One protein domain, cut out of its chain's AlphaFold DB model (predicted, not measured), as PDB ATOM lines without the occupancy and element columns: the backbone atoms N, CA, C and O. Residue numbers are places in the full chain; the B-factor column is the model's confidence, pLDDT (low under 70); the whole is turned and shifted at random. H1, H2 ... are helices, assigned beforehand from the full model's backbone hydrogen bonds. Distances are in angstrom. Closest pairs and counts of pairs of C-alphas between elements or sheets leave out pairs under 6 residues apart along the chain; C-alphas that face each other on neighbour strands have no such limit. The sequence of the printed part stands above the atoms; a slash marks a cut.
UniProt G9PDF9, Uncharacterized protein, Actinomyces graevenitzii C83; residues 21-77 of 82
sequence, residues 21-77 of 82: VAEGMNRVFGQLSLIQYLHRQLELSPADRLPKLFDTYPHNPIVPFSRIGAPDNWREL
ATOM      1  N   VAL A  21     331.018 319.309 248.913       82.25
ATOM      2  CA  VAL A  21     330.774 318.535 250.142       82.25
ATOM      3  C   VAL A  21     332.051 318.050 250.820       82.25
ATOM      4  O   VAL A  21     331.981 317.403 251.864       82.25
ATOM      5  N   ALA A  22     333.217 318.379 250.258       80.31
ATOM      6  CA  ALA A  22     334.512 317.933 250.757       80.31
ATOM      7  C   ALA A  22     334.784 318.423 252.191       80.31
ATOM      8  O   ALA A  22     335.220 317.640 253.035       80.31
ATOM      9  N   GLU A  23     334.453 319.681 252.499       77.38
ATOM     10  CA  GLU A  23     334.619 320.255 253.845       77.38
ATOM     11  C   GLU A  23     333.632 319.675 254.876       77.38
ATOM     12  O   GLU A  23     333.922 319.634 256.070       77.38
ATOM     13  N   GLY A  24     332.477 319.179 254.420       75.25
ATOM     14  CA  GLY A  24     331.392 318.653 255.254       75.25
ATOM     15  C   GLY A  24     331.359 317.129 255.384       75.25
ATOM     16  O   GLY A  24     330.347 316.588 255.826       75.25
ATOM     17  N   MET A  25     332.422 316.414 254.995       76.88
ATOM     18  CA  MET A  25     332.417 314.942 254.912       76.88
ATOM     19  C   MET A  25     332.247 314.230 256.264       76.88
ATOM     20  O   MET A  25     331.780 313.095 256.325       76.88
ATOM     21  N   ASN A  26     332.597 314.894 257.366       79.75
ATOM     22  CA  ASN A  26     332.342 314.392 258.719       79.75
ATOM     23  C   ASN A  26     330.874 314.544 259.157       79.75
ATOM     24  O   ASN A  26     330.515 314.084 260.239       79.75
ATOM     25  N   ARG A  27     330.033 315.197 258.349       88.88
ATOM     26  CA  ARG A  27     328.606 315.378 258.606       88.88
ATOM     27  C   ARG A  27     327.771 314.459 257.723       88.88
ATOM     28  O   ARG A  27     328.206 314.000 256.666       88.88
ATOM     29  N   VAL A  28     326.532 314.237 258.156       91.44
ATOM     30  CA  VAL A  28     325.574 313.340 257.498       91.44
ATOM     31  C   VAL A  28     325.383 313.703 256.022       91.44
ATOM     32  O   VAL A  28     325.370 312.813 255.178       91.44
ATOM     33  N   PHE A  29     325.305 314.992 255.680       92.62
ATOM     34  CA  PHE A  29     325.166 315.428 254.290       92.62
ATOM     35  C   PHE A  29     326.332 314.981 253.408       92.62
ATOM     36  O   PHE A  29     326.109 314.502 252.296       92.62
ATOM     37  N   GLY A  30     327.569 315.107 253.894       91.00
ATOM     38  CA  GLY A  30     328.752 314.690 253.147       91.00
ATOM     39  C   GLY A  30     328.760 313.182 252.905       91.00
ATOM     40  O   GLY A  30     328.931 312.737 251.771       91.00
ATOM     41  N   GLN A  31     328.461 312.393 253.939       90.62
ATOM     42  CA  GLN A  31     328.369 310.933 253.827       90.62
ATOM     43  C   GLN A  31     327.272 310.495 252.843       90.62
ATOM     44  O   GLN A  31     327.508 309.646 251.983       90.62
ATOM     45  N   LEU A  32     326.086 311.107 252.917       93.44
ATOM     46  CA  LEU A  32     324.991 310.828 251.986       93.44
ATOM     47  C   LEU A  32     325.309 311.298 250.561       93.44
ATOM     48  O   LEU A  32     324.914 310.633 249.608       93.44
ATOM     49  N   SER A  33     326.075 312.379 250.403       92.00
ATOM     50  CA  SER A  33     326.573 312.826 249.096       92.00
ATOM     51  C   SER A  33     327.528 311.809 248.480       92.00
ATOM     52  O   SER A  33     327.438 311.528 247.290       92.00
ATOM     53  N   LEU A  34     328.409 311.199 249.275       91.19
ATOM     54  CA  LEU A  34     329.274 310.131 248.779       91.19
ATOM     55  C   LEU A  34     328.451 308.928 248.293       91.19
ATOM     56  O   LEU A  34     328.702 308.416 247.204       91.19
ATOM     57  N   ILE A  35     327.437 308.511 249.056       92.00
ATOM     58  CA  ILE A  35     326.533 307.422 248.653       92.00
ATOM     59  C   ILE A  35     325.803 307.787 247.355       92.00
ATOM     60  O   ILE A  35     325.846 307.028 246.388       92.00
ATOM     61  N   GLN A  36     325.194 308.971 247.299       93.06
ATOM     62  CA  GLN A  36     324.517 309.500 246.115       93.06
ATOM     63  C   GLN A  36     325.446 309.515 244.888       93.06
ATOM     64  O   GLN A  36     325.048 309.135 243.789       93.06
ATOM     65  N   TYR A  37     326.708 309.904 245.076       92.25
ATOM     66  CA  TYR A  37     327.715 309.932 244.019       92.25
ATOM     67  C   TYR A  37     328.031 308.533 243.499       92.25
ATOM     68  O   TYR A  37     328.033 308.331 242.286       92.25
ATOM     69  N   LEU A  38     328.235 307.563 244.394       91.62
ATOM     70  CA  LEU A  38     328.493 306.172 244.021       91.62
ATOM     71  C   LEU A  38     327.316 305.577 243.247       91.62
ATOM     72  O   LEU A  38     327.532 304.947 242.217       91.62
ATOM     73  N   HIS A  39     326.083 305.844 243.682       93.44
ATOM     74  CA  HIS A  39     324.887 305.414 242.958       93.44
ATOM     75  C   HIS A  39     324.856 305.935 241.517       93.44
ATOM     76  O   HIS A  39     324.532 305.171 240.611       93.44
ATOM     77  N   ARG A  40     325.229 307.204 241.295       90.81
ATOM     78  CA  ARG A  40     325.253 307.804 239.952       90.81
ATOM     79  C   ARG A  40     326.438 307.345 239.104       90.81
ATOM     80  O   ARG A  40     326.248 307.087 237.927       90.81
ATOM     81  N   GLN A  41     327.649 307.282 239.662       90.31
ATOM     82  CA  GLN A  41     328.845 306.921 238.883       90.31
ATOM     83  C   GLN A  41     328.898 305.441 238.515       90.31
ATOM     84  O   GLN A  41     329.481 305.093 237.496       90.31
ATOM     85  N   LEU A  42     328.328 304.581 239.356       92.06
ATOM     86  CA  LEU A  42     328.306 303.135 239.145       92.06
ATOM     87  C   LEU A  42     326.958 302.647 238.592       92.06
ATOM     88  O   LEU A  42     326.740 301.443 238.528       92.06
ATOM     89  N   GLU A  43     326.052 303.572 238.250       92.25
ATOM     90  CA  GLU A  43     324.719 303.287 237.696       92.25
ATOM     91  C   GLU A  43     323.906 302.270 238.522       92.25
ATOM     92  O   GLU A  43     323.133 301.472 238.000       92.25
ATOM     93  N   LEU A  44     324.060 302.303 239.851       92.38
ATOM     94  CA  LEU A  44     323.436 301.326 240.755       92.38
ATOM     95  C   LEU A  44     321.937 301.577 240.946       92.38
ATOM     96  O   LEU A  44     321.204 300.686 241.371       92.38
ATOM     97  N   SER A  45     321.487 302.814 240.717       91.00
ATOM     98  CA  SER A  45     320.075 303.193 240.747       91.00
ATOM     99  C   SER A  45     319.855 304.576 240.109       91.00
ATOM    100  O   SER A  45     320.823 305.301 239.875       91.00
ATOM    101  N   PRO A  46     318.592 305.011 239.922       89.69
ATOM    102  CA  PRO A  46     318.267 306.382 239.508       89.69
ATOM    103  C   PRO A  46     318.746 307.479 240.476       89.69
ATOM    104  O   PRO A  46     318.690 308.660 240.140       89.69
ATOM    105  N   ALA A  47     319.200 307.105 241.680       91.75
ATOM    106  CA  ALA A  47     319.689 308.016 242.713       91.75
ATOM    107  C   ALA A  47     318.666 309.107 243.119       91.75
ATOM    108  O   ALA A  47     319.024 310.237 243.425       91.75
ATOM    109  N   ASP A  48     317.374 308.788 243.146       92.38
ATOM    110  CA  ASP A  48     316.285 309.720 243.485       92.38
ATOM    111  C   ASP A  48     315.788 309.572 244.939       92.38
ATOM    112  O   ASP A  48     315.137 310.463 245.485       92.38
ATOM    113  N   ARG A  49     316.121 308.454 245.598       93.31
ATOM    114  CA  ARG A  49     315.659 308.128 246.956       93.31
ATOM    115  C   ARG A  49     316.166 309.096 248.024       93.31
ATOM    116  O   ARG A  49     315.392 309.472 248.898       93.31
ATOM    117  N   LEU A  50     317.445 309.473 247.987       93.75
ATOM    118  CA  LEU A  50     318.023 310.408 248.963       93.75
ATOM    119  C   LEU A  50     317.490 311.842 248.788       93.75
ATOM    120  O   LEU A  50     317.093 312.421 249.798       93.75
ATOM    121  N   PRO A  51     317.389 312.397 247.561       92.00
ATOM    122  CA  PRO A  51     316.670 313.652 247.329       92.00
ATOM    123  C   PRO A  51     315.251 313.646 247.916       92.00
ATOM    124  O   PRO A  51     314.923 314.500 248.735       92.00
ATOM    125  N   LYS A  52     314.448 312.617 247.600       92.31
ATOM    126  CA  LYS A  52     313.084 312.464 248.141       92.31
ATOM    127  C   LYS A  52     313.068 312.366 249.666       92.31
ATOM    128  O   LYS A  52     312.197 312.940 250.310       92.31
ATOM    129  N   LEU A  53     314.029 311.655 250.262       91.94
ATOM    130  CA  LEU A  53     314.170 311.563 251.716       91.94
ATOM    131  C   LEU A  53     314.421 312.942 252.341       91.94
ATOM    132  O   LEU A  53     313.808 313.270 253.354       91.94
ATOM    133  N   PHE A  54     315.290 313.759 251.748       90.62
ATOM    134  CA  PHE A  54     315.557 315.105 252.250       90.62
ATOM    135  C   PHE A  54     314.347 316.034 252.169       90.62
ATOM    136  O   PHE A  54     314.185 316.865 253.060       90.62
ATOM    137  N   ASP A  55     313.450 315.850 251.198       88.81
ATOM    138  CA  ASP A  55     312.191 316.605 251.159       88.81
ATOM    139  C   ASP A  55     311.221 316.225 252.290       88.81
ATOM    140  O   ASP A  55     310.389 317.039 252.685       88.81
ATOM    141  N   THR A  56     311.362 315.031 252.874       90.38
ATOM    142  CA  THR A  56     310.596 314.627 254.070       90.38
ATOM    143  C   THR A  56     311.215 315.111 255.383       90.38
ATOM    144  O   THR A  56     310.637 314.893 256.450       90.38
ATOM    145  N   TYR A  57     312.385 315.758 255.340       88.88
ATOM    146  CA  TYR A  57     313.052 316.224 256.551       88.88
ATOM    147  C   TYR A  57     312.202 317.293 257.263       88.88
ATOM    148  O   TYR A  57     311.676 318.206 256.618       88.88
ATOM    149  N   PRO A  58     312.044 317.210 258.597       86.44
ATOM    150  CA  PRO A  58     311.176 318.120 259.327       86.44
ATOM    151  C   PRO A  58     311.686 319.562 259.261       86.44
ATOM    152  O   PRO A  58     312.838 319.856 259.577       86.44
ATOM    153  N   HIS A  59     310.789 320.487 258.927       80.62
ATOM    154  CA  HIS A  59     311.059 321.922 258.964       80.62
ATOM    155  C   HIS A  59     310.798 322.447 260.382       80.62
ATOM    156  O   HIS A  59     309.795 323.101 260.648       80.62
ATOM    157  N   ASN A  60     311.678 322.088 261.322       84.88
ATOM    158  CA  ASN A  60     311.554 322.445 262.735       84.88
ATOM    159  C   ASN A  60     312.801 323.218 263.219       84.88
ATOM    160  O   ASN A  60     313.913 322.711 263.060       84.88
ATOM    161  N   PRO A  61     312.647 324.386 263.878       82.38
ATOM    162  CA  PRO A  61     313.760 325.130 264.481       82.38
ATOM    163  C   PRO A  61     314.619 324.331 265.474       82.38
ATOM    164  O   PRO A  61     315.798 324.632 265.645       82.38
ATOM    165  N   ILE A  62     314.055 323.311 266.130       86.44
ATOM    166  CA  ILE A  62     314.758 322.461 267.106       86.44
ATOM    167  C   ILE A  62     315.814 321.588 266.411       86.44
ATOM    168  O   ILE A  62     316.912 321.386 266.936       86.44
ATOM    169  N   VAL A  63     315.501 321.096 265.209       84.00
ATOM    170  CA  VAL A  63     316.376 320.233 264.409       84.00
ATOM    171  C   VAL A  63     316.450 320.801 262.988       84.00
ATOM    172  O   VAL A  63     315.815 320.277 262.076       84.00
ATOM    173  N   PRO A  64     317.185 321.909 262.784       87.44
ATOM    174  CA  PRO A  64     317.255 322.545 261.481       87.44
ATOM    175  C   PRO A  64     318.078 321.689 260.519       87.44
ATOM    176  O   PRO A  64     319.088 321.094 260.905       87.44
ATOM    177  N   PHE A  65     317.679 321.692 259.246       88.81
ATOM    178  CA  PHE A  65     318.355 320.953 258.177       88.81
ATOM    179  C   PHE A  65     319.857 321.272 258.112       88.81
ATOM    180  O   PHE A  65     320.670 320.371 257.952       88.81
ATOM    181  N   SER A  66     320.261 322.520 258.368       87.12
ATOM    182  CA  SER A  66     321.671 322.944 258.401       87.12
ATOM    183  C   SER A  66     322.559 322.139 259.369       87.12
ATOM    184  O   SER A  66     323.766 322.015 259.139       87.12
ATOM    185  N   ARG A  67     321.995 321.506 260.416       88.06
ATOM    186  CA  ARG A  67     322.755 320.614 261.317       88.06
ATOM    187  C   ARG A  67     323.345 319.411 260.599       88.06
ATOM    188  O   ARG A  67     324.395 318.926 261.017       88.06
ATOM    189  N   ILE A  68     322.723 318.949 259.515       89.88
ATOM    190  CA  ILE A  68     323.235 317.807 258.752       89.88
ATOM    191  C   ILE A  68     324.452 318.184 257.896       89.88
ATOM    192  O   ILE A  68     325.112 317.292 257.372       89.88
ATOM    193  N   GLY A  69     324.792 319.476 257.797       89.69
ATOM    194  CA  GLY A  69     325.947 319.967 257.043       89.69
ATOM    195  C   GLY A  69     325.677 320.253 255.572       89.69
ATOM    196  O   GLY A  69     326.629 320.315 254.800       89.69
ATOM    197  N   ALA A  70     324.410 320.386 255.181       90.12
ATOM    198  CA  ALA A  70     324.045 320.769 253.825       90.12
ATOM    199  C   ALA A  70     324.235 322.283 253.611       90.12
ATOM    200  O   ALA A  70     323.847 323.053 254.495       90.12
ATOM    201  N   PRO A  71     324.787 322.717 252.466       88.44
ATOM    202  CA  PRO A  71     324.755 324.123 252.070       88.44
ATOM    203  C   PRO A  71     323.319 324.554 251.740       88.44
ATOM    204  O   PRO A  71     322.495 323.724 251.356       88.44
ATOM    205  N   ASP A  72     323.008 325.846 251.843       86.81
ATOM    206  CA  ASP A  72     321.639 326.351 251.640       86.81
ATOM    207  C   ASP A  72     321.090 326.035 250.238       86.81
ATOM    208  O   ASP A  72     319.923 325.677 250.079       86.81
ATOM    209  N   ASN A  73     321.952 326.074 249.220       88.25
ATOM    210  CA  ASN A  73     321.618 325.790 247.823       88.25
ATOM    211  C   ASN A  73     321.850 324.322 247.419       88.25
ATOM    212  O   ASN A  73     322.040 324.020 246.239       88.25
ATOM    213  N   TRP A  74     321.843 323.381 248.368       88.88
ATOM    214  CA  TRP A  74     322.184 321.980 248.096       88.88
ATOM    215  C   TRP A  74     321.356 321.328 246.976       88.88
ATOM    216  O   TRP A  74     321.881 320.480 246.258       88.88
ATOM    217  N   ARG A  75     320.092 321.736 246.791       89.38
ATOM    218  CA  ARG A  75     319.198 321.226 245.730       89.38
ATOM    219  C   ARG A  75     319.674 321.572 244.320       89.38
ATOM    220  O   ARG A  75     319.363 320.866 243.366       89.38
ATOM    221  N   GLU A  76     320.423 322.657 244.177       90.56
ATOM    222  CA  GLU A  76     320.912 323.123 242.880       90.56
ATOM    223  C   GLU A  76     322.166 322.369 242.432       90.56
ATOM    224  O   GLU A  76     322.511 322.399 241.244       90.56
ATOM    225  N   LEU A  77     322.827 321.675 243.364       89.25
ATOM    226  CA  LEU A  77     324.046 320.926 243.104       89.25
ATOM    227  C   LEU A  77     323.781 319.802 242.085       89.25
ATOM    228  O   LEU A  77     322.800 319.067 242.223       89.25
TER     229      LEU A  77
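Overview. This is residues 21 to 77 of the 82 residues of an uncharacterized protein of Actinomyces graevenitzii C83 (UniProt G9PDF9). Helices H1 and H2 run opposite ways as the two long sides of an elongated ring, which short H3 closes near the beginning of H1; residues 58 to 64 stick out at one end, and the tail after H3 folds back over one side. The 57 printed residues hold three named helices in the order H1, H2, H3 and no named strand: all helix, with 25 residues in named elements, under half. The whole is compact, radius of gyration of the C-alphas 11.7 A, spanning 36 by 24 by 17 A.

Along the chain. Find C-alpha 28 at (325.574, 313.340, 257.498); from there H1 runs 20.0 A to residue 41. H2, residues 49 to 55, covers 10.1 A. H3, residues 65 to 68, covers 5.8 A and ends at (323.235, 317.807, 258.752).

Arrangement. Look at Gln 36 and Leu 50, the closest C-alphas of H1 and H2, 7.1 A apart: these helices are close but not clearly touching, at a tilt of 38 degrees, only just steep. H1 and H3 are also close but not clearly touching; their closest C-alphas, Val 28 and Ile 68, are 5.2 A apart. H2 and H3 are apart. Every O i to N i+4 pair is within hydrogen-bond range in H1 and H2; H3 is too short for one.

Size, cuts and confidence. The farthest C-alphas, Leu 42 and Ile 62, are 36.6 A apart. The printed part has no cut, both links are short, and no printed residue is under 70 in pLDDT.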